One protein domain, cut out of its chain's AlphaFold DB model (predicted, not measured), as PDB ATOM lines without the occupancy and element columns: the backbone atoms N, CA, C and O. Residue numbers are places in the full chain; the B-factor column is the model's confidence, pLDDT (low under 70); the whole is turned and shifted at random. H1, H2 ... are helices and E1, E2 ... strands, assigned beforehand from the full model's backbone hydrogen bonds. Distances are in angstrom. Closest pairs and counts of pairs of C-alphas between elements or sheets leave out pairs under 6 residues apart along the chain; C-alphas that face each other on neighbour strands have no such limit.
ATOM      1  N   ALA A  17      10.122   2.089 -43.849       89.62
ATOM      2  CA  ALA A  17      10.459   0.674 -43.773       89.62
ATOM      3  C   ALA A  17       9.171  -0.123 -43.594       89.62
ATOM      4  O   ALA A  17       8.304   0.274 -42.814       89.62
ATOM      5  N   ARG A  18       9.062  -1.250 -44.300       90.94
ATOM      6  CA  ARG A  18       7.935  -2.178 -44.194       90.94
ATOM      7  C   ARG A  18       8.456  -3.595 -44.083       90.94
ATOM      8  O   ARG A  18       9.350  -3.983 -44.832       90.94
ATOM      9  N   VAL A  19       7.890  -4.353 -43.156       92.38
ATOM     10  CA  VAL A  19       8.149  -5.785 -43.017       92.38
ATOM     11  C   VAL A  19       6.835  -6.477 -42.723       92.38
ATOM     12  O   VAL A  19       6.088  -6.035 -41.855       92.38
ATOM     13  N   GLY A  20       6.568  -7.578 -43.414       92.06
ATOM     14  CA  GLY A  20       5.342  -8.332 -43.224       92.06
ATOM     15  C   GLY A  20       5.527  -9.832 -43.353       92.06
ATOM     16  O   GLY A  20       6.595 -10.323 -43.718       92.06
ATOM     17  N   LEU A  21       4.464 -10.548 -43.012       94.56
ATOM     18  CA  LEU A  21       4.341 -11.991 -43.112       94.56
ATOM     19  C   LEU A  21       2.955 -12.328 -43.660       94.56
ATOM     20  O   LEU A  21       1.952 -11.807 -43.176       94.56
ATOM     21  N   SER A  22       2.915 -13.217 -44.649       94.75
ATOM     22  CA  SER A  22       1.688 -13.743 -45.246       94.75
ATOM     23  C   SER A  22       1.599 -15.249 -45.016       94.75
ATOM     24  O   SER A  22       2.519 -15.989 -45.373       94.75
ATOM     25  N   LEU A  23       0.487 -15.707 -44.450       94.62
ATOM     26  CA  LEU A  23       0.143 -17.115 -44.308       94.62
ATOM     27  C   LEU A  23      -0.950 -17.457 -45.309       94.62
ATOM     28  O   LEU A  23      -2.014 -16.848 -45.284       94.62
ATOM     29  N   ASN A  24      -0.689 -18.459 -46.142       95.25
ATOM     30  CA  ASN A  24      -1.607 -18.911 -47.177       95.25
ATOM     31  C   ASN A  24      -1.961 -20.375 -46.946       95.25
ATOM     32  O   ASN A  24      -1.080 -21.232 -46.884       95.25
ATOM     33  N   ALA A  25      -3.253 -20.656 -46.841       95.69
ATOM     34  CA  ALA A  25      -3.810 -21.993 -46.721       95.69
ATOM     35  C   ALA A  25      -4.957 -22.161 -47.719       95.69
ATOM     36  O   ALA A  25      -5.584 -21.195 -48.149       95.69
ATOM     37  N   GLY A  26      -5.250 -23.393 -48.115       94.19
ATOM     38  CA  GLY A  26      -6.351 -23.634 -49.033       94.19
ATOM     39  C   GLY A  26      -6.473 -25.079 -49.469       94.19
ATOM     40  O   GLY A  26      -5.574 -25.891 -49.262       94.19
ATOM     41  N   LEU A  27      -7.605 -25.371 -50.100       93.75
ATOM     42  CA  LEU A  27      -7.883 -26.651 -50.727       93.75
ATOM     43  C   LEU A  27      -7.791 -26.483 -52.236       93.75
ATOM     44  O   LEU A  27      -8.474 -25.641 -52.823       93.75
ATOM     45  N   ALA A  28      -6.955 -27.307 -52.854       90.75
ATOM     46  CA  ALA A  28      -6.853 -27.406 -54.295       90.75
ATOM     47  C   ALA A  28      -7.246 -28.815 -54.741       90.75
ATOM     48  O   ALA A  28      -6.897 -29.804 -54.101       90.75
ATOM     49  N   SER A  29      -7.973 -28.889 -55.845       87.56
ATOM     50  CA  SER A  29      -8.264 -30.121 -56.562       87.56
ATOM     51  C   SER A  29      -7.631 -30.041 -57.944       87.56
ATOM     52  O   SER A  29      -7.331 -28.956 -58.432       87.56
ATOM     53  N   THR A  30      -7.413 -31.178 -58.590       84.12
ATOM     54  CA  THR A  30      -6.961 -31.193 -59.984       84.12
ATOM     55  C   THR A  30      -8.142 -31.547 -60.866       84.12
ATOM     56  O   THR A  30      -8.743 -32.609 -60.705       84.12
ATOM     57  N   ARG A  31      -8.477 -30.671 -61.814       71.25
ATOM     58  CA  ARG A  31      -9.565 -30.891 -62.771       71.25
ATOM     59  C   ARG A  31      -9.019 -30.755 -64.185       71.25
ATOM     60  O   ARG A  31      -8.425 -29.741 -64.525       71.25
ATOM     61  N   HIS A  32      -9.179 -31.798 -65.002       69.25
ATOM     62  CA  HIS A  32      -8.666 -31.847 -66.383       69.25
ATOM     63  C   HIS A  32      -7.168 -31.492 -66.516       69.25
ATOM     64  O   HIS A  32      -6.762 -30.828 -67.463       69.25
ATOM     65  N   GLY A  33      -6.345 -31.916 -65.550       70.88
ATOM     66  CA  GLY A  33      -4.903 -31.642 -65.542       70.88
ATOM     67  C   GLY A  33      -4.516 -30.222 -65.116       70.88
ATOM     68  O   GLY A  33      -3.332 -29.900 -65.127       70.88
ATOM     69  N   ARG A  34      -5.478 -29.380 -64.710       72.12
ATOM     70  CA  ARG A  34      -5.220 -28.046 -64.156       72.12
ATOM     71  C   ARG A  34      -5.494 -28.010 -62.651       72.12
ATOM     72  O   ARG A  34      -6.493 -28.591 -62.209       72.12
ATOM     73  N   PRO A  35      -4.635 -27.346 -61.856       79.88
ATOM     74  CA  PRO A  35      -4.929 -27.096 -60.458       79.88
ATOM     75  C   PRO A  35      -6.104 -26.120 -60.363       79.88
ATOM     76  O   PRO A  35      -6.152 -25.115 -61.065       79.88
ATOM     77  N   TRP A  36      -7.047 -26.445 -59.494       82.69
ATOM     78  CA  TRP A  36      -8.245 -25.680 -59.200       82.69
ATOM     79  C   TRP A  36      -8.284 -25.397 -57.708       82.69
ATOM     80  O   TRP A  36      -8.387 -26.332 -56.909       82.69
ATOM     81  N   ARG A  37      -8.262 -24.132 -57.295       89.06
ATOM     82  CA  ARG A  37      -8.382 -23.756 -55.884       89.06
ATOM     83  C   ARG A  37      -9.850 -23.615 -55.471       89.06
ATOM     84  O   ARG A  37     -10.545 -22.676 -55.843       89.06
ATOM     85  N   LEU A  38     -10.331 -24.566 -54.674       90.56
ATOM     86  CA  LEU A  38     -11.711 -24.596 -54.179       90.56
ATOM     87  C   LEU A  38     -11.929 -23.560 -53.076       90.56
ATOM     88  O   LEU A  38     -12.927 -22.848 -53.075       90.56
ATOM     89  N   VAL A  39     -10.987 -23.483 -52.139       94.31
ATOM     90  CA  VAL A  39     -11.031 -22.552 -51.011       94.31
ATOM     91  C   VAL A  39      -9.628 -22.022 -50.776       94.31
ATOM     92  O   VAL A  39      -8.664 -22.788 -50.819       94.31
ATOM     93  N   SER A  40      -9.512 -20.728 -50.508       95.31
ATOM     94  CA  SER A  40      -8.277 -20.098 -50.057       95.31
ATOM     95  C   SER A  40      -8.526 -19.234 -48.836       95.31
ATOM     96  O   SER A  40      -9.539 -18.549 -48.743       95.31
ATOM     97  N   LEU A  41      -7.575 -19.261 -47.919       96.44
ATOM     98  CA  LEU A  41      -7.469 -18.355 -46.797       96.44
ATOM     99  C   LEU A  41      -6.065 -17.761 -46.831       96.44
ATOM    100  O   LEU A  41      -5.075 -18.488 -46.755       96.44
ATOM    101  N   GLU A  42      -5.992 -16.447 -46.924       96.75
ATOM    102  CA  GLU A  42      -4.762 -15.682 -46.801       96.75
ATOM    103  C   GLU A  42      -4.873 -14.775 -45.579       96.75
ATOM    104  O   GLU A  42      -5.905 -14.154 -45.344       96.75
ATOM    105  N   HIS A  43      -3.817 -14.726 -44.774       95.44
ATOM    106  CA  HIS A  43      -3.715 -13.865 -43.606       95.44
ATOM    107  C   HIS A  43      -2.388 -13.120 -43.668       95.44
ATOM    108  O   HIS A  43      -1.325 -13.735 -43.716       95.44
ATOM    109  N   GLN A  44      -2.448 -11.798 -43.666       94.38
ATOM    110  CA  GLN A  44      -1.307 -10.914 -43.810       94.38
ATOM    111  C   GLN A  44      -1.153 -10.035 -42.573       94.38
ATOM    112  O   GLN A  44      -2.124  -9.499 -42.036       94.38
ATOM    113  N   PHE A  45       0.096  -9.855 -42.159       92.56
ATOM    114  CA  PHE A  45       0.503  -8.907 -41.133       92.56
ATOM    115  C   PHE A  45       1.622  -8.053 -41.688       92.56
ATOM    116  O   PHE A  45       2.590  -8.587 -42.223       92.56
ATOM    117  N   GLU A  46       1.529  -6.744 -41.518       92.25
ATOM    118  CA  GLU A  46       2.571  -5.811 -41.921       92.25
ATOM    119  C   GLU A  46       2.822  -4.807 -40.798       92.25
ATOM    120  O   GLU A  46       1.895  -4.248 -40.210       92.25
ATOM    121  N   ALA A  47       4.099  -4.586 -40.506       90.31
ATOM    122  CA  ALA A  47       4.585  -3.512 -39.664       90.31
ATOM    123  C   ALA A  47       5.276  -2.473 -40.550       90.31
ATOM    124  O   ALA A  47       6.181  -2.798 -41.324       90.31
ATOM    125  N   GLU A  48       4.867  -1.217 -40.417       89.62
ATOM    126  CA  GLU A  48       5.417  -0.084 -41.153       89.62
ATOM    127  C   GLU A  48       5.951   0.977 -40.187       89.62
ATOM    128  O   GLU A  48       5.345   1.275 -39.161       89.62
ATOM    129  N   GLN A  49       7.082   1.588 -40.527       87.38
ATOM    130  CA  GLN A  49       7.628   2.724 -39.795       87.38
ATOM    131  C   GLN A  49       8.098   3.808 -40.759       87.38
ATOM    132  O   GLN A  49       8.838   3.549 -41.709       87.38
ATOM    133  N   LEU A  50       7.741   5.053 -40.443       84.62
ATOM    134  CA  LEU A  50       8.375   6.236 -41.016       84.62
ATOM    135  C   LEU A  50       9.789   6.378 -40.438       84.62
ATOM    136  O   LEU A  50       9.975   6.564 -39.232       84.62
ATOM    137  N   LEU A  51      10.788   6.282 -41.315       84.31
ATOM    138  CA  LEU A  51      12.210   6.387 -40.985       84.31
ATOM    139  C   LEU A  51      12.691   7.836 -40.902       84.31
ATOM    140  O   LEU A  51      13.859   8.072 -40.621       84.31
ATOM    141  N   VAL A  52      11.816   8.803 -41.161       82.12
ATOM    142  CA  VAL A  52      12.148  10.226 -41.143       82.12
ATOM    143  C   VAL A  52      11.343  10.893 -40.050       82.12
ATOM    144  O   VAL A  52      10.120  10.752 -39.996       82.12
ATOM    145  N   ARG A  53      12.032  11.607 -39.161       76.75
ATOM    146  CA  ARG A  53      11.402  12.390 -38.097       76.75
ATOM    147  C   ARG A  53      12.064  13.747 -37.997       76.75
ATOM    148  O   ARG A  53      13.282  13.838 -37.883       76.75
ATOM    149  N   ARG A  54      11.244  14.792 -38.000       73.12
ATOM    150  CA  ARG A  54      11.683  16.145 -37.675       73.12
ATOM    151  C   ARG A  54      11.799  16.242 -36.149       73.12
ATOM    152  O   ARG A  54      10.842  15.910 -35.452       73.12
ATOM    153  N   VAL A  55      12.979  16.603 -35.647       74.25
ATOM    154  CA  VAL A  55      13.236  16.753 -34.202       74.25
ATOM    155  C   VAL A  55      12.987  18.200 -33.777       74.25
ATOM    156  O   VAL A  55      12.374  18.435 -32.740       74.25
ATOM    157  N   ASP A  56      13.362  19.162 -34.621       73.62
ATOM    158  CA  ASP A  56      13.052  20.585 -34.477       73.62
ATOM    159  C   ASP A  56      12.916  21.263 -35.860       73.62
ATOM    160  O   ASP A  56      12.927  20.602 -36.900       73.62
ATOM    161  N   ARG A  57      12.781  22.594 -35.902       68.12
ATOM    162  CA  ARG A  57      12.664  23.351 -37.163       68.12
ATOM    163  C   ARG A  57      13.893  23.248 -38.080       68.12
ATOM    164  O   ARG A  57      13.803  23.682 -39.216       68.12
ATOM    165  N   HIS A  58      15.028  22.712 -37.636       70.31
ATOM    166  CA  HIS A  58      16.280  22.716 -38.408       70.31
ATOM    167  C   HIS A  58      16.934  21.335 -38.537       70.31
ATOM    168  O   HIS A  58      17.866  21.179 -39.323       70.31
ATOM    169  N   SER A  59      16.450  20.326 -37.813       74.44
ATOM    170  CA  SER A  59      17.044  18.996 -37.750       74.44
ATOM    171  C   SER A  59      16.040  17.898 -38.090       74.44
ATOM    172  O   SER A  59      14.912  17.813 -37.588       74.44
ATOM    173  N   VAL A  60      16.495  17.018 -38.978       77.62
ATOM    174  CA  VAL A  60      15.786  15.824 -39.413       77.62
ATOM    175  C   VAL A  60      16.657  14.628 -39.076       77.62
ATOM    176  O   VAL A  60      17.812  14.554 -39.494       77.62
ATOM    177  N   THR A  61      16.090  13.674 -38.348       79.69
ATOM    178  CA  THR A  61      16.753  12.411 -38.040       79.69
ATOM    179  C   THR A  61      16.237  11.329 -38.971       79.69
ATOM    180  O   THR A  61      15.026  11.138 -39.126       79.69
ATOM    181  N   PHE A  62      17.178  10.597 -39.560       81.56
ATOM    182  CA  PHE A  62      16.914   9.447 -40.409       81.56
ATOM    183  C   PHE A  62      17.263   8.169 -39.652       81.56
ATOM    184  O   PHE A  62      18.372   8.010 -39.153       81.56
ATOM    185  N   ALA A  63      16.315   7.246 -39.581       81.12
ATOM    186  CA  ALA A  63      16.567   5.894 -39.122       81.12
ATOM    187  C   ALA A  63      17.099   5.040 -40.284       81.12
ATOM    188  O   ALA A  63      16.691   5.199 -41.440       81.12
ATOM    189  N   HIS A  64      18.016   4.122 -39.983       80.44
ATOM    190  CA  HIS A  64      18.612   3.223 -40.971       80.44
ATOM    191  C   HIS A  64      17.880   1.872 -41.016       80.44
ATOM    192  O   HIS A  64      17.336   1.412 -40.013       80.44
ATOM    193  N   PHE A  65      17.907   1.218 -42.184       82.12
ATOM    194  CA  PHE A  65      17.342  -0.116 -42.425       82.12
ATOM    195  C   PHE A  65      15.860  -0.240 -42.033       82.12
ATOM    196  O   PHE A  65      15.003   0.323 -42.709       82.12
ATOM    197  N   LEU A  66      15.564  -0.984 -40.965       81.00
ATOM    198  CA  LEU A  66      14.212  -1.248 -40.467       81.00
ATOM    199  C   LEU A  66      13.778  -0.272 -39.362       81.00
ATOM    200  O   LEU A  66      12.667  -0.380 -38.846       81.00
ATOM    201  N   GLY A  67      14.639   0.676 -38.985       85.44
ATOM    202  CA  GLY A  67      14.388   1.585 -37.873       85.44
ATOM    203  C   GLY A  67      14.197   0.837 -36.553       85.44
ATOM    204  O   GLY A  67      15.062   0.074 -36.134       85.44
ATOM    205  N   ASP A  68      13.059   1.067 -35.902       84.50
ATOM    206  CA  ASP A  68      12.669   0.439 -34.637       84.50
ATOM    207  C   ASP A  68      11.815  -0.833 -34.837       84.50
ATOM    208  O   ASP A  68      11.403  -1.448 -33.846       84.50
ATOM    209  N   ILE A  69      11.541  -1.246 -36.085       84.94
ATOM    210  CA  ILE A  69      10.756  -2.450 -36.382       84.94
ATOM    211  C   ILE A  69      11.526  -3.692 -35.930       84.94
ATOM    212  O   ILE A  69      12.582  -4.039 -36.459       84.94
ATOM    213  N   LYS A  70      10.946  -4.424 -34.981       88.00
ATOM    214  CA  LYS A  70      11.427  -5.728 -34.524       88.00
ATOM    215  C   LYS A  70      10.493  -6.799 -35.062       88.00
ATOM    216  O   LYS A  70       9.427  -7.005 -34.495       88.00
ATOM    217  N   PHE A  71      10.906  -7.515 -36.108       85.19
ATOM    218  CA  PHE A  71      10.074  -8.514 -36.798       85.19
ATOM    219  C   PHE A  71       9.315  -9.447 -35.841       85.19
ATOM    220  O   PHE A  71       8.092  -9.516 -35.874       85.19
ATOM    221  N   PHE A  72      10.019 -10.094 -34.910       86.88
ATOM    222  CA  PHE A  72       9.378 -11.021 -33.978       86.88
ATOM    223  C   PHE A  72       8.361 -10.331 -33.054       86.88
ATOM    224  O   PHE A  72       7.279 -10.854 -32.815       86.88
ATOM    225  N   LYS A  73       8.670  -9.131 -32.549       86.81
ATOM    226  CA  LYS A  73       7.771  -8.423 -31.628       86.81
ATOM    227  C   LYS A  73       6.585  -7.804 -32.354       86.81
ATOM    228  O   LYS A  73       5.461  -7.945 -31.900       86.81
ATOM    229  N   ASN A  74       6.831  -7.131 -33.470       83.75
ATOM    230  CA  ASN A  74       5.830  -6.319 -34.150       83.75
ATOM    231  C   ASN A  74       5.020  -7.107 -35.183       83.75
ATOM    232  O   ASN A  74       3.843  -6.821 -35.346       83.75
ATOM    233  N   VAL A  75       5.611  -8.109 -35.843       84.50
ATOM    234  CA  VAL A  75       4.920  -8.920 -36.861       84.50
ATOM    235  C   VAL A  75       4.373 -10.216 -36.260       84.50
ATOM    236  O   VAL A  75       3.194 -10.507 -36.428       84.50
ATOM    237  N   ILE A  76       5.186 -10.976 -35.511       85.62
ATOM    238  CA  ILE A  76       4.749 -12.271 -34.945       85.62
ATOM    239  C   ILE A  76       3.911 -12.083 -33.674       85.62
ATOM    240  O   ILE A  76       2.785 -12.566 -33.606       85.62
ATOM    241  N   LEU A  77       4.435 -11.368 -32.672       85.06
ATOM    242  CA  LEU A  77       3.737 -11.137 -31.398       85.06
ATOM    243  C   LEU A  77       2.732  -9.976 -31.444       85.06
ATOM    244  O   LEU A  77       2.018  -9.763 -30.466       85.06
ATOM    245  N   ARG A  78       2.691  -9.214 -32.547       80.25
ATOM    246  CA  ARG A  78       1.810  -8.047 -32.751       80.25
ATOM    247  C   ARG A  78       1.878  -7.001 -31.632       80.25
ATOM    248  O   ARG A  78       0.892  -6.338 -31.327       80.25
ATOM    249  N   GLN A  79       3.038  -6.851 -31.002       81.44
ATOM    250  CA  GLN A  79       3.239  -5.850 -29.963       81.44
ATOM    251  C   GLN A  79       3.222  -4.451 -30.574       81.44
ATOM    252  O   GLN A  79       4.011  -4.134 -31.474       81.44
ATOM    253  N   GLU A  80       2.334  -3.619 -30.045       71.69
ATOM    254  CA  GLU A  80       2.188  -2.225 -30.442       71.69
ATOM    255  C   GLU A  80       3.376  -1.395 -29.939       71.69
ATOM    256  O   GLU A  80       3.929  -1.620 -28.860       71.69
ATOM    257  N   ASN A  81       3.797  -0.429 -30.749       77.44
ATOM    258  CA  ASN A  81       4.842   0.529 -30.411       77.44
ATOM    259  C   ASN A  81       4.402   1.886 -30.954       77.44
ATOM    260  O   ASN A  81       3.957   1.948 -32.093       77.44
ATOM    261  N   SER A  82       4.609   2.969 -30.200       78.62
ATOM    262  CA  SER A  82       4.236   4.349 -30.561       78.62
ATOM    263  C   SER A  82       4.834   4.863 -31.885       78.62
ATOM    264  O   SER A  82       4.545   5.973 -32.330       78.62
ATOM    265  N   LYS A  83       5.703   4.074 -32.523       82.00
ATOM    266  CA  LYS A  83       6.417   4.401 -33.755       82.00
ATOM    267  C   LYS A  83       6.061   3.527 -34.959       82.00
ATOM    268  O   LYS A  83       6.543   3.833 -36.049       82.00
ATOM    269  N   ILE A  84       5.302   2.451 -34.758       83.69
ATOM    270  CA  ILE A  84       5.080   1.404 -35.758       83.69
ATOM    271  C   ILE A  84       3.590   1.311 -36.066       83.69
ATOM    272  O   ILE A  84       2.784   1.071 -35.174       83.69
ATOM    273  N   ILE A  85       3.256   1.477 -37.339       87.06
ATOM    274  CA  ILE A  85       1.927   1.261 -37.904       87.06
ATOM    275  C   ILE A  85       1.741  -0.237 -38.112       87.06
ATOM    276  O   ILE A  85       2.577  -0.886 -38.744       87.06
ATOM    277  N   ALA A  86       0.643  -0.774 -37.588       88.19
ATOM    278  CA  ALA A  86       0.272  -2.168 -37.771       88.19
ATOM    279  C   ALA A  86      -0.857  -2.270 -38.798       88.19
ATOM    280  O   ALA A  86      -1.853  -1.547 -38.723       88.19
ATOM    281  N   LYS A  87      -0.702  -3.192 -39.749       92.38
ATOM    282  CA  LYS A  87      -1.743  -3.557 -40.706       92.38
ATOM    283  C   LYS A  87      -1.987  -5.049 -40.635       92.38
ATOM    284  O   LYS A  87      -1.044  -5.842 -40.621       92.38
ATOM    285  N   ILE A  88      -3.254  -5.421 -40.605       93.56
ATOM    286  CA  ILE A  88      -3.690  -6.813 -40.598       93.56
ATOM    287  C   ILE A  88      -4.704  -6.972 -41.715       93.56
ATOM    288  O   ILE A  88      -5.587  -6.134 -41.858       93.56
ATOM    289  N   GLY A  89      -4.585  -8.033 -42.500       95.12
ATOM    290  CA  GLY A  89      -5.522  -8.332 -43.574       95.12
ATOM    291  C   GLY A  89      -5.823  -9.814 -43.645       95.12
ATOM    292  O   GLY A  89      -4.940 -10.633 -43.414       95.12
ATOM    293  N   TRP A  90      -7.054 -10.173 -43.980       96.44
ATOM    294  CA  TRP A  90      -7.385 -11.532 -44.377       96.44
ATOM    295  C   TRP A  90      -8.180 -11.537 -45.677       96.44
ATOM    296  O   TRP A  90      -8.964 -10.628 -45.949       96.44
ATOM    297  N   GLU A  91      -7.966 -12.570 -46.481       97.62
ATOM    298  CA  GLU A  91      -8.717 -12.846 -47.699       97.62
ATOM    299  C   GLU A  91      -9.260 -14.274 -47.641       97.62
ATOM    300  O   GLU A  91      -8.525 -15.230 -47.398       97.62
ATOM    301  N   LEU A  92     -10.558 -14.417 -47.888       96.50
ATOM    302  CA  LEU A  92     -11.229 -15.685 -48.132       96.50
ATOM    303  C   LEU A  92     -11.596 -15.765 -49.608       96.50
ATOM    304  O   LEU A  92     -12.360 -14.940 -50.103       96.50
ATOM    305  N   GLY A  93     -11.078 -16.769 -50.306       95.75
ATOM    306  CA  GLY A  93     -11.419 -17.056 -51.695       95.75
ATOM    307  C   GLY A  93     -12.211 -18.352 -51.826       95.75
ATOM    308  O   GLY A  93     -11.950 -19.326 -51.119       95.75
ATOM    309  N   ALA A  94     -13.156 -18.373 -52.760       93.12
ATOM    310  CA  ALA A  94     -13.972 -19.532 -53.094       93.12
ATOM    311  C   ALA A  94     -13.991 -19.765 -54.611       93.12
ATOM    312  O   ALA A  94     -14.364 -18.883 -55.390       93.12
ATOM    313  N   ASN A  95     -13.618 -20.981 -55.016       89.12
ATOM    314  CA  ASN A  95     -13.642 -21.499 -56.387       89.12
ATOM    315  C   ASN A  95     -12.984 -20.586 -57.429       89.12
ATOM    316  O   ASN A  95     -13.456 -20.505 -58.560       89.12
ATOM    317  N   GLU A  96     -11.948 -19.843 -57.029       88.00
ATOM    318  CA  GLU A  96     -11.264 -18.838 -57.864       88.00
ATOM    319  C   GLU A  96     -12.196 -17.758 -58.453       88.00
ATOM    320  O   GLU A  96     -11.785 -16.965 -59.298       88.00
ATOM    321  N   PHE A  97     -13.443 -17.706 -57.985       91.00
ATOM    322  CA  PHE A  97     -14.516 -16.858 -58.482       91.00
ATOM    323  C   PHE A  97     -14.770 -15.712 -57.516       91.00
ATOM    324  O   PHE A  97     -14.726 -14.563 -57.932       91.00
ATOM    325  N   ALA A  98     -15.020 -16.008 -56.243       94.06
ATOM    326  CA  ALA A  98     -15.390 -15.009 -55.250       94.06
ATOM    327  C   ALA A  98     -14.267 -14.827 -54.238       94.06
ATOM    328  O   ALA A  98     -13.687 -15.804 -53.770       94.06
ATOM    329  N   PHE A  99     -13.996 -13.578 -53.879       95.81
ATOM    330  CA  PHE A  99     -12.995 -13.218 -52.884       95.81
ATOM    331  C   PHE A  99     -13.594 -12.196 -51.933       95.81
ATOM    332  O   PHE A  99     -14.135 -11.192 -52.385       95.81
ATOM    333  N   LEU A 100     -13.480 -12.434 -50.636       96.69
ATOM    334  CA  LEU A 100     -13.835 -11.492 -49.586       96.69
ATOM    335  C   LEU A 100     -12.568 -11.108 -48.847       96.69
ATOM    336  O   LEU A 100     -11.794 -11.974 -48.449       96.69
ATOM    337  N   ARG A 101     -12.358  -9.812 -48.673       96.69
ATOM    338  CA  ARG A 101     -11.198  -9.239 -48.007       96.69
ATOM    339  C   ARG A 101     -11.653  -8.388 -46.852       96.69
ATOM    340  O   ARG A 101     -12.620  -7.636 -46.951       96.69
ATOM    341  N   TYR A 102     -10.885  -8.453 -45.789       96.00
ATOM    342  CA  TYR A 102     -11.004  -7.537 -44.683       96.00
ATOM    343  C   TYR A 102      -9.616  -7.095 -44.269       96.00
ATOM    344  O   TYR A 102      -8.668  -7.877 -44.294       96.00
ATOM    345  N   GLY A 103      -9.507  -5.843 -43.868       94.25
ATOM    346  CA  GLY A 103      -8.276  -5.273 -43.372       94.25
ATOM    347  C   GLY A 103      -8.537  -4.366 -42.191       94.25
ATOM    348  O   GLY A 103      -9.635  -3.847 -42.000       94.25
ATOM    349  N   HIS A 104      -7.506  -4.185 -41.389       91.69
ATOM    350  CA  HIS A 104      -7.479  -3.261 -40.278       91.69
ATOM    351  C   HIS A 104      -6.156  -2.513 -40.320       91.69
ATOM    352  O   HIS A 104      -5.085  -3.121 -40.413       91.69
ATOM    353  N   TYR A 105      -6.249  -1.192 -40.298       89.75
ATOM    354  CA  TYR A 105      -5.121  -0.286 -40.246       89.75
ATOM    355  C   TYR A 105      -5.167   0.455 -38.918       89.75
ATOM    356  O   TYR A 105      -6.174   1.087 -38.605       89.75
ATOM    357  N   LYS A 106      -4.062   0.420 -38.169       84.69
ATOM    358  CA  LYS A 106      -3.949   1.120 -36.891       84.69
ATOM    359  C   LYS A 106      -2.677   1.960 -36.836       84.69
ATOM    360  O   LYS A 106      -1.560   1.438 -36.895       84.69
ATOM    361  N   ASP A 107      -2.859   3.272 -36.702       83.56
ATOM    362  CA  ASP A 107      -1.786   4.224 -36.427       83.56
ATOM    363  C   ASP A 107      -1.431   4.191 -34.928       83.56
ATOM    364  O   ASP A 107      -2.318   4.339 -34.080       83.56
ATOM    365  N   PRO A 108      -0.148   4.045 -34.563       75.94
ATOM    366  CA  PRO A 108       0.299   4.046 -33.175       75.94
ATOM    367  C   PRO A 108       0.012   5.339 -32.403       75.94
ATOM    368  O   PRO A 108       0.012   5.321 -31.174       75.94
ATOM    369  N   LEU A 109      -0.212   6.462 -33.090       75.38
ATOM    370  CA  LEU A 109      -0.603   7.724 -32.456       75.38
ATOM    371  C   LEU A 109      -2.120   7.840 -32.241       75.38
ATOM    372  O   LEU A 109      -2.578   8.888 -31.790       75.38
ATOM    373  N   GLY A 110      -2.900   6.813 -32.605       72.94
ATOM    374  CA  GLY A 110      -4.362   6.803 -32.491       72.94
ATOM    375  C   GLY A 110      -5.063   7.822 -33.391       72.94
ATOM    376  O   GLY A 110      -6.248   8.076 -33.228       72.94
ATOM    377  N   ARG A 111      -4.333   8.439 -34.327       76.62
ATOM    378  CA  ARG A 111      -4.870   9.475 -35.223       76.62
ATOM    379  C   ARG A 111      -5.736   8.890 -36.327       76.62
ATOM    380  O   ARG A 111      -6.593   9.584 -36.861       76.62
ATOM    381  N   VAL A 112      -5.439   7.652 -36.712       79.94
ATOM    382  CA  VAL A 112      -6.087   6.947 -37.809       79.94
ATOM    383  C   VAL A 112      -6.214   5.479 -37.419       79.94
ATOM    384  O   VAL A 112      -5.219   4.764 -37.316       79.94
ATOM    385  N   ASP A 113      -7.445   5.037 -37.221       86.81
ATOM    386  CA  ASP A 113      -7.816   3.637 -37.051       86.81
ATOM    387  C   ASP A 113      -9.009   3.391 -37.975       86.81
ATOM    388  O   ASP A 113      -9.998   4.125 -37.919       86.81
ATOM    389  N   TYR A 114      -8.875   2.449 -38.904       88.56
ATOM    390  CA  TYR A 114      -9.964   2.127 -39.818       88.56
ATOM    391  C   TYR A 114      -9.910   0.695 -40.294       88.56
ATOM    392  O   TYR A 114      -8.856   0.054 -40.398       88.56
ATOM    393  N   ARG A 115     -11.093   0.202 -40.636       91.75
ATOM    394  CA  ARG A 115     -11.275  -1.113 -41.224       91.75
ATOM    395  C   ARG A 115     -11.495  -0.956 -42.714       91.75
ATOM    396  O   ARG A 115     -11.978   0.062 -43.199       91.75
ATOM    397  N   THR A 116     -11.104  -1.968 -43.460       92.94
ATOM    398  CA  THR A 116     -11.321  -2.021 -44.898       92.94
ATOM    399  C   THR A 116     -12.091  -3.278 -45.207       92.94
ATOM    400  O   THR A 116     -11.727  -4.348 -44.720       92.94
ATOM    401  N   PHE A 117     -13.105  -3.171 -46.044       94.38
ATOM    402  CA  PHE A 117     -13.776  -4.327 -46.610       94.38
ATOM    403  C   PHE A 117     -13.506  -4.365 -48.107       94.38
ATOM    404  O   PHE A 117     -13.374  -3.328 -48.750       94.38
ATOM    405  N   GLY A 118     -13.408  -5.559 -48.673       95.31
ATOM    406  CA  GLY A 118     -13.310  -5.734 -50.106       95.31
ATOM    407  C   GLY A 118     -14.004  -7.000 -50.565       95.31
ATOM    408  O   GLY A 118     -14.047  -7.998 -49.854       95.31
ATOM    409  N   ALA A 119     -14.527  -6.964 -51.780       96.06
ATOM    410  CA  ALA A 119     -15.107  -8.117 -52.435       96.06
ATOM    411  C   ALA A 119     -14.680  -8.129 -53.899       96.06
ATOM    412  O   ALA A 119     -14.658  -7.084 -54.542       96.06
ATOM    413  N   SER A 120     -14.368  -9.300 -54.441       95.31
ATOM    414  CA  SER A 120     -14.093  -9.440 -55.869       95.31
ATOM    415  C   SER A 120     -14.789 -10.634 -56.466       95.31
ATOM    416  O   SER A 120     -14.954 -11.666 -55.816       95.31
ATOM    417  N   ILE A 121     -15.117 -10.490 -57.744       93.94
ATOM    418  CA  ILE A 121     -15.675 -11.543 -58.576       93.94
ATOM    419  C   ILE A 121     -14.808 -11.692 -59.826       93.94
ATOM    420  O   ILE A 121     -14.521 -10.710 -60.504       93.94
ATOM    421  N   SER A 122     -14.392 -12.918 -60.136       92.44
ATOM    422  CA  SER A 122     -13.622 -13.283 -61.325       92.44
ATOM    423  C   SER A 122     -14.459 -14.145 -62.262       92.44
ATOM    424  O   SER A 122     -15.058 -15.147 -61.864       92.44
ATOM    425  N   SER A 123     -14.477 -13.750 -63.531       89.12
ATOM    426  CA  SER A 123     -15.117 -14.510 -64.601       89.12
ATOM    427  C   SER A 123     -14.415 -15.841 -64.845       89.12
ATOM    428  O   SER A 123     -15.106 -16.811 -65.120       89.12
ATOM    429  N   TYR A 124     -13.095 -15.946 -64.667       85.50
ATOM    430  CA  TYR A 124     -12.381 -17.213 -64.840       85.50
ATOM    431  C   TYR A 124     -12.958 -18.330 -63.958       85.50
ATOM    432  O   TYR A 124     -13.382 -19.368 -64.473       85.50
ATOM    433  N   GLY A 125     -13.062 -18.100 -62.644       82.19
ATOM    434  CA  GLY A 125     -13.657 -19.073 -61.723       82.19
ATOM    435  C   GLY A 125     -15.129 -19.361 -62.042       82.19
ATOM    436  O   GLY A 125     -15.552 -20.516 -62.035       82.19
ATOM    437  N   LEU A 126     -15.903 -18.324 -62.394       84.44
ATOM    438  CA  LEU A 126     -17.321 -18.455 -62.748       84.44
ATOM    439  C   LEU A 126     -17.518 -19.337 -63.987       84.44
ATOM    440  O   LEU A 126     -18.299 -20.289 -63.964       84.44
ATOM    441  N   LEU A 127     -16.802 -19.024 -65.069       83.69
ATOM    442  CA  LEU A 127     -16.887 -19.737 -66.336       83.69
ATOM    443  C   LEU A 127     -16.457 -21.190 -66.151       83.69
ATOM    444  O   LEU A 127     -17.139 -22.107 -66.603       83.69
ATOM    445  N   ASN A 128     -15.367 -21.407 -65.424       79.69
ATOM    446  CA  ASN A 128     -14.884 -22.740 -65.125       79.69
ATOM    447  C   ASN A 128     -15.881 -23.545 -64.267       79.69
ATOM    448  O   ASN A 128     -15.997 -24.762 -64.444       79.69
ATOM    449  N   ALA A 129     -16.618 -22.898 -63.354       78.25
ATOM    450  CA  ALA A 129     -17.554 -23.572 -62.451       78.25
ATOM    451  C   ALA A 129     -18.859 -23.956 -63.159       78.25
ATOM    452  O   ALA A 129     -19.335 -25.085 -63.003       78.25
ATOM    453  N   ILE A 130     -19.405 -23.029 -63.955       79.44
ATOM    454  CA  ILE A 130     -20.672 -23.194 -64.677       79.44
ATOM    455  C   ILE A 130     -20.487 -24.090 -65.898       79.44
ATOM    456  O   ILE A 130     -21.224 -25.056 -66.079       79.44
ATOM    457  N   PHE A 131     -19.518 -23.765 -66.753       75.94
ATOM    458  CA  PHE A 131     -19.441 -24.356 -68.085       75.94
ATOM    459  C   PHE A 131     -18.615 -25.628 -68.152       75.94
ATOM    460  O   PHE A 131     -18.793 -26.397 -69.093       75.94
ATOM    461  N   GLN A 132     -17.739 -25.845 -67.166       74.19
ATOM    462  CA  GLN A 132     -16.916 -27.047 -67.035       74.19
ATOM    463  C   GLN A 132     -16.344 -27.484 -68.393       74.19
ATOM    464  O   GLN A 132     -16.655 -28.585 -68.856       74.19
ATOM    465  N   PRO A 133     -15.594 -26.601 -69.085       71.56
ATOM    466  CA  PRO A 133     -15.227 -26.814 -70.475       71.56
ATOM    467  C   PRO A 133     -14.526 -28.165 -70.631       71.56
ATOM    468  O   PRO A 133     -13.482 -28.429 -70.037       71.56
ATOM    469  N   THR A 134     -15.132 -29.041 -71.427       73.38
ATOM    470  CA  THR A 134     -14.594 -30.365 -71.740       73.38
ATOM    471  C   THR A 134     -13.915 -30.326 -73.107       73.38
ATOM    472  O   THR A 134     -14.147 -29.398 -73.887       73.38
ATOM    473  N   PRO A 135     -13.131 -31.351 -73.485       75.62
ATOM    474  CA  PRO A 135     -12.594 -31.454 -74.843       75.62
ATOM    475  C   PRO A 135     -13.665 -31.409 -75.949       75.62
ATOM    476  O   PRO A 135     -13.332 -31.116 -77.093       75.62
ATOM    477  N   ARG A 136     -14.936 -31.678 -75.610       78.56
ATOM    478  CA  ARG A 136     -16.094 -31.616 -76.516       78.56
ATOM    479  C   ARG A 136     -16.787 -30.248 -76.551       78.56
ATOM    480  O   ARG A 136     -17.684 -30.058 -77.366       78.56
ATOM    481  N   SER A 137     -16.412 -29.312 -75.678       82.19
ATOM    482  CA  SER A 137     -16.978 -27.961 -75.666       82.19
ATOM    483  C   SER A 137     -16.549 -27.168 -76.910       82.19
ATOM    484  O   SER A 137     -15.464 -27.415 -77.447       82.19
ATOM    485  N   PRO A 138     -17.356 -26.189 -77.363       86.44
ATOM    486  CA  PRO A 138     -17.007 -25.346 -78.501       86.44
ATOM    487  C   PRO A 138     -15.634 -24.683 -78.340       86.44
ATOM    488  O   PRO A 138     -15.279 -24.218 -77.255       86.44
ATOM    489  N   ILE A 139     -14.879 -24.593 -79.438       86.06
ATOM    490  CA  ILE A 139     -13.507 -24.050 -79.457       86.06
ATOM    491  C   ILE A 139     -13.452 -22.636 -78.866       86.06
ATOM    492  O   ILE A 139     -12.580 -22.348 -78.052       86.06
ATOM    493  N   TRP A 140     -14.415 -21.779 -79.215       84.00
ATOM    494  CA  TRP A 140     -14.492 -20.402 -78.717       84.00
ATOM    495  C   TRP A 140     -14.668 -20.332 -77.194       84.00
ATOM    496  O   TRP A 140     -14.110 -19.452 -76.546       84.00
ATOM    497  N   MET A 141     -15.407 -21.277 -76.608       82.06
ATOM    498  CA  MET A 141     -15.658 -21.322 -75.169       82.06
ATOM    499  C   MET A 141     -14.386 -21.701 -74.420       82.06
ATOM    500  O   MET A 141     -14.016 -21.036 -73.456       82.06
ATOM    501  N   ARG A 142     -13.691 -22.738 -74.904       81.19
ATOM    502  CA  ARG A 142     -12.386 -23.141 -74.369       81.19
ATOM    503  C   ARG A 142     -11.392 -21.989 -74.457       81.19
ATOM    504  O   ARG A 142     -10.760 -21.666 -73.457       81.19
ATOM    505  N   TRP A 143     -11.338 -21.327 -75.613       83.88
ATOM    506  CA  TRP A 143     -10.479 -20.169 -75.836       83.88
ATOM    507  C   TRP A 143     -10.742 -19.051 -74.818       83.88
ATOM    508  O   TRP A 143      -9.798 -18.615 -74.163       83.88
ATOM    509  N   LEU A 144     -12.006 -18.657 -74.604       83.44
ATOM    510  CA  LEU A 144     -12.369 -17.641 -73.605       83.44
ATOM    511  C   LEU A 144     -11.925 -18.033 -72.192       83.44
ATOM    512  O   LEU A 144     -11.285 -17.232 -71.519       83.44
ATOM    513  N   THR A 145     -12.221 -19.263 -71.758       79.25
ATOM    514  CA  THR A 145     -11.856 -19.735 -70.408       79.25
ATOM    515  C   THR A 145     -10.352 -19.859 -70.174       79.25
ATOM    516  O   THR A 145      -9.915 -19.894 -69.029       79.25
ATOM    517  N   GLU A 146      -9.558 -19.945 -71.243       81.00
ATOM    518  CA  GLU A 146      -8.104 -20.113 -71.175       81.00
ATOM    519  C   GLU A 146      -7.334 -18.797 -71.285       81.00
ATOM    520  O   GLU A 146      -6.254 -18.698 -70.714       81.00
ATOM    521  N   HIS A 147      -7.882 -17.800 -71.984       85.44
ATOM    522  CA  HIS A 147      -7.137 -16.594 -72.353       85.44
ATOM    523  C   HIS A 147      -7.691 -15.315 -71.737       85.44
ATOM    524  O   HIS A 147      -7.003 -14.303 -71.774       85.44
ATOM    525  N   ILE A 148      -8.910 -15.320 -71.188       87.31
ATOM    526  CA  ILE A 148      -9.542 -14.106 -70.664       87.31
ATOM    527  C   ILE A 148      -9.996 -14.318 -69.222       87.31
ATOM    528  O   ILE A 148     -10.830 -15.172 -68.932       87.31
ATOM    529  N   ASP A 149      -9.504 -13.466 -68.324       88.25
ATOM    530  CA  ASP A 149     -10.061 -13.280 -66.986       88.25
ATOM    531  C   ASP A 149     -10.426 -11.812 -66.781       88.25
ATOM    532  O   ASP A 149      -9.571 -10.932 -66.673       88.25
ATOM    533  N   VAL A 150     -11.726 -11.550 -66.725       92.38
ATOM    534  CA  VAL A 150     -12.286 -10.291 -66.237       92.38
ATOM    535  C   VAL A 150     -12.577 -10.432 -64.750       92.38
ATOM    536  O   VAL A 150     -13.345 -11.308 -64.344       92.38
ATOM    537  N   ARG A 151     -12.002  -9.542 -63.945       94.38
ATOM    538  CA  ARG A 151     -12.249  -9.428 -62.511       94.38
ATOM    539  C   ARG A 151     -12.834  -8.063 -62.186       94.38
ATOM    540  O   ARG A 151     -12.320  -7.040 -62.629       94.38
ATOM    541  N   TYR A 152     -13.885  -8.068 -61.383       94.88
ATOM    542  CA  TYR A 152     -14.431  -6.883 -60.748       94.88
ATOM    543  C   TYR A 152     -14.004  -6.864 -59.282       94.88
ATOM    544  O   TYR A 152     -14.115  -7.882 -58.597       94.88
ATOM    545  N   ASP A 153     -13.512  -5.721 -58.824       95.62
ATOM    546  CA  ASP A 153     -13.020  -5.479 -57.475       95.62
ATOM    547  C   ASP A 153     -13.838  -4.337 -56.847       95.62
ATOM    548  O   ASP A 153     -13.970  -3.258 -57.423       95.62
ATOM    549  N   TYR A 154     -14.368  -4.572 -55.652       95.81
ATOM    550  CA  TYR A 154     -14.975  -3.576 -54.777       95.81
ATOM    551  C   TYR A 154     -14.149  -3.480 -53.499       95.81
ATOM    552  O   TYR A 154     -13.721  -4.502 -52.953       95.81
ATOM    553  N   SER A 155     -13.957  -2.271 -52.988       94.12
ATOM    554  CA  SER A 155     -13.430  -2.068 -51.641       94.12
ATOM    555  C   SER A 155     -13.974  -0.799 -51.020       94.12
ATOM    556  O   SER A 155     -14.199   0.171 -51.730       94.12
ATOM    557  N   SER A 156     -14.119  -0.777 -49.705       93.00
ATOM    558  CA  SER A 156     -14.573   0.391 -48.961       93.00
ATOM    559  C   SER A 156     -13.776   0.580 -47.681       93.00
ATOM    560  O   SER A 156     -13.168  -0.357 -47.144       93.00
ATOM    561  N   TYR A 157     -13.770   1.822 -47.208       89.38
ATOM    562  CA  TYR A 157     -13.233   2.175 -45.905       89.38
ATOM    563  C   TYR A 157     -14.346   2.385 -44.888       89.38
ATOM    564  O   TYR A 157     -15.275   3.165 -45.099       89.38
ATOM    565  N   ASP A 158     -14.186   1.721 -43.754       86.00
ATOM    566  CA  ASP A 158     -15.030   1.849 -42.582       86.00
ATOM    567  C   ASP A 158     -14.261   2.665 -41.533       86.00
ATOM    568  O   ASP A 158     -13.361   2.166 -40.848       86.00
ATOM    569  N   PHE A 159     -14.562   3.965 -41.513       82.19
ATOM    570  CA  PHE A 159     -14.058   4.952 -40.559       82.19
ATOM    571  C   PHE A 159     -15.172   5.332 -39.578       82.19
ATOM    572  O   PHE A 159     -16.350   5.253 -39.923       82.19
ATOM    573  N   GLU A 160     -14.797   5.850 -38.405       76.19
ATOM    574  CA  GLU A 160     -15.751   6.468 -37.476       76.19
ATOM    575  C   GLU A 160     -16.562   7.601 -38.140       76.19
ATOM    576  O   GLU A 160     -16.076   8.318 -39.030       76.19
ATOM    577  N   GLU A 161     -17.821   7.758 -37.712       67.69
ATOM    578  CA  GLU A 161     -18.736   8.767 -38.250       67.69
ATOM    579  C   GLU A 161     -18.152  10.183 -38.097       67.69
ATOM    580  O   GLU A 161     -17.735  10.595 -37.018       67.69
ATOM    581  N   GLY A 162     -18.119  10.938 -39.203       66.44
ATOM    582  CA  GLY A 162     -17.561  12.296 -39.252       66.44
ATOM    583  C   GLY A 162     -16.132  12.392 -39.801       66.44
ATOM    584  O   GLY A 162     -15.665  13.499 -40.072       66.44
ATOM    585  N   HIS A 163     -15.444  11.270 -40.046       75.75
ATOM    586  CA  HIS A 163     -14.145  11.287 -40.724       75.75
ATOM    587  C   HIS A 163     -14.308  11.669 -42.217       75.75
ATOM    588  O   HIS A 163     -15.216  11.155 -42.878       75.75
ATOM    589  N   PRO A 164     -13.430  12.508 -42.807       77.06
ATOM    590  CA  PRO A 164     -13.565  12.981 -44.196       77.06
ATOM    591  C   PRO A 164     -13.471  11.877 -45.258       77.06
ATOM    592  O   PRO A 164     -13.841  12.099 -46.404       77.06
ATOM    593  N   LEU A 165     -12.960  10.701 -44.886       76.94
ATOM    594  CA  LEU A 165     -12.904   9.514 -45.749       76.94
ATOM    595  C   LEU A 165     -13.983   8.473 -45.410       76.94
ATOM    596  O   LEU A 165     -13.966   7.378 -45.971       76.94
ATOM    597  N   SER A 166     -14.904   8.779 -44.490       74.69
ATOM    598  CA  SER A 166     -16.036   7.895 -44.201       74.69
ATOM    599  C   SER A 166     -16.885   7.692 -45.463       74.69
ATOM    600  O   SER A 166     -17.096   8.632 -46.229       74.69
ATOM    601  N   ARG A 167     -17.343   6.452 -45.697       74.81
ATOM    602  CA  ARG A 167     -18.130   6.053 -46.887       74.81
ATOM    603  C   ARG A 167     -17.399   6.236 -48.223       74.81
ATOM    604  O   ARG A 167     -18.023   6.521 -49.243       74.81
ATOM    605  N   THR A 168     -16.071   6.116 -48.210       86.69
ATOM    606  CA  THR A 168     -15.300   6.087 -49.455       86.69
ATOM    607  C   THR A 168     -15.262   4.667 -49.992       86.69
ATOM    608  O   THR A 168     -14.723   3.764 -49.343       86.69
ATOM    609  N   ASP A 169     -15.768   4.520 -51.211       92.06
ATOM    610  CA  ASP A 169     -15.854   3.259 -51.926       92.06
ATOM    611  C   ASP A 169     -14.988   3.322 -53.185       92.06
ATOM    612  O   ASP A 169     -14.847   4.365 -53.828       92.06
ATOM    613  N   PHE A 170     -14.423   2.184 -53.560       93.62
ATOM    614  CA  PHE A 170     -13.592   2.027 -54.738       93.62
ATOM    615  C   PHE A 170     -14.101   0.861 -55.563       93.62
ATOM    616  O   PHE A 170     -14.386  -0.223 -55.051       93.62
ATOM    617  N   HIS A 171     -14.158   1.100 -56.866       95.94
ATOM    618  CA  HIS A 171     -14.579   0.133 -57.859       95.94
ATOM    619  C   HIS A 171     -13.469   0.000 -58.891       95.94
ATOM    620  O   HIS A 171     -12.930   0.997 -59.375       95.94
ATOM    621  N   GLY A 172     -13.120  -1.234 -59.222       94.94
ATOM    622  CA  GLY A 172     -12.083  -1.548 -60.187       94.94
ATOM    623  C   GLY A 172     -12.522  -2.672 -61.104       94.94
ATOM    624  O   GLY A 172     -13.187  -3.617 -60.687       94.94
ATOM    625  N   MET A 173     -12.118  -2.583 -62.365       95.06
ATOM    626  CA  MET A 173     -12.209  -3.693 -63.300       95.06
ATOM    627  C   MET A 173     -10.814  -4.006 -63.818       95.06
ATOM    628  O   MET A 173     -10.063  -3.112 -64.208       95.06
ATOM    629  N   ARG A 174     -10.472  -5.289 -63.828       92.88
ATOM    630  CA  ARG A 174      -9.209  -5.798 -64.341       92.88
ATOM    631  C   ARG A 174      -9.489  -6.820 -65.417       92.88
ATOM    632  O   ARG A 174     -10.266  -7.744 -65.207       92.88
ATOM    633  N   ILE A 175      -8.818  -6.662 -66.544       91.38
ATOM    634  CA  ILE A 175      -8.841  -7.632 -67.630       91.38
ATOM    635  C   ILE A 175      -7.435  -8.199 -67.720       91.38
ATOM    636  O   ILE A 175      -6.468  -7.452 -67.878       91.38
ATOM    637  N   ARG A 176      -7.316  -9.513 -67.567       88.50
ATOM    638  CA  ARG A 176      -6.072 -10.244 -67.765       88.50
ATOM    639  C   ARG A 176      -6.209 -11.103 -69.011       88.50
ATOM    640  O   ARG A 176      -7.173 -11.855 -69.142       88.50
ATOM    641  N   LEU A 177      -5.224 -10.963 -69.888       87.75
ATOM    642  CA  LEU A 177      -5.021 -11.818 -71.045       87.75
ATOM    643  C   LEU A 177      -3.855 -12.761 -70.721       87.75
ATOM    644  O   LEU A 177      -2.831 -12.281 -70.223       87.75
ATOM    645  N   PHE A 178      -4.045 -14.064 -70.918       76.12
ATOM    646  CA  PHE A 178      -3.024 -15.096 -70.691       76.12
ATOM    647  C   PHE A 178      -2.368 -15.540 -71.997       76.12
ATOM    648  O   PHE A 178      -3.062 -15.519 -73.040       76.12
TER     649      PHE A 178
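What this domain is: This is residues 17 to 178 of the 178 residues of an uncharacterized protein of candidate division KSB1 bacterium (UniProt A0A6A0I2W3). Seven long antiparallel strands stand side by side in one curved, twisted wall, open rather than closed into a barrel, in the order E1, E2, E5, E6, E7, E8, E9. Near one end of the strands the short helix H1 packs over E2, and E2 runs on past the wall into the small hairpin E3 and E4; at the other end the helical hairpin H2 and H3 joins E7 to E8. The printed part has 162 residues with three named helices and nine named strands, along the chain E1 E2 E3 E4 H1 E5 E6 E7 H2 H3 E8 E9, of mixed class. It is loose, with a radius of gyration of the C-alphas of 21.1 A, and spans 73 by 36 by 26 A, only just a rod.

How they stand to each other: The large sheet holds E1, residues 17 to 31, E2, 34 to 50, E5, 85 to 94, E6, 98 to 106, E7, 113 to 122, E8, 148 to 158, and E9, 169 to 177; E1 and E9 are its edge strands. From edge to edge the strands' lines turn by 57 degrees and the way across turns by 81 degrees. E1 bends by 57 degrees at residue 27 and E2 by 76 degrees at residue 38. Within hydrogen-bond range are N 23 and O 43 of hairpin E1 and E2, 2.8 A; N 44 and O 89 of E2 and E5, 2.8 A; N 90 and O 102 of hairpin E5 and E6, 2.8 A; N 101 and O 118 of hairpin E6 and E7, 2.7 A; N 119 and O 154 of E7 and E8, 2.8 A; and N 153 and O 172 of hairpin E8 and E9, 2.8 A. E5, E6 and E7 form a meander, each strand the antiparallel neighbour of the one before. H1, residues 71 to 76, is on the sheet at a height over the sheet of 8.6 A, over E2 and only just not over E1, on which 2 of its C-alphas fall; the closest C-alphas of H1 and E2 are those of Val 75 and Ala 47, 6.1 A apart. On the local plane it runs slantwise to E2 at 44 degrees. H2, residues 123 to 131, is on the sheet at a height of 7.6 A but over none of its strands; its closest C-alpha pair with E8 is Tyr 124 and Asp 149, 5.0 A. H3, residues 139 to 147, is only just not on the sheet, with 4 pairs of C-alphas within 10 A. H2 and H3, a helical hairpin, only just touch, with 3 pairs of C-alphas within 8 A, closest Tyr 124 and Thr 145 at 6.1 A; they run opposite ways at a tilt of 35.3 degrees, only just steep. E3, residues 52 to 54, and E4, residues 60 to 62, form an antiparallel hairpin with N 61 and O 53 at 2.9 A, within hydrogen-bond range. In H1, H2 and H3 every O i to N i+4 pair is within hydrogen-bond range.

Where its parts are: From first to last C-alpha E2 measures 43.5 A, E1 41.9 A, E8 32.8 A, E5 30.3 A, E7 30.2 A, E6 27.0 A and E9 26.6 A. E1 begins at C-alpha 17 (10.459, 0.674, -43.773), and E9 ends at C-alpha 177 (-5.021, -11.818, -71.045).

The domain as a whole: The two C-alphas farthest apart are those of His 58 and Arg 136, 73.8 A. The printed part has no cut, and no link is long. The mean pLDDT of the printed part is 85.8; residues 32, 57 and 161 to 162 are under 70.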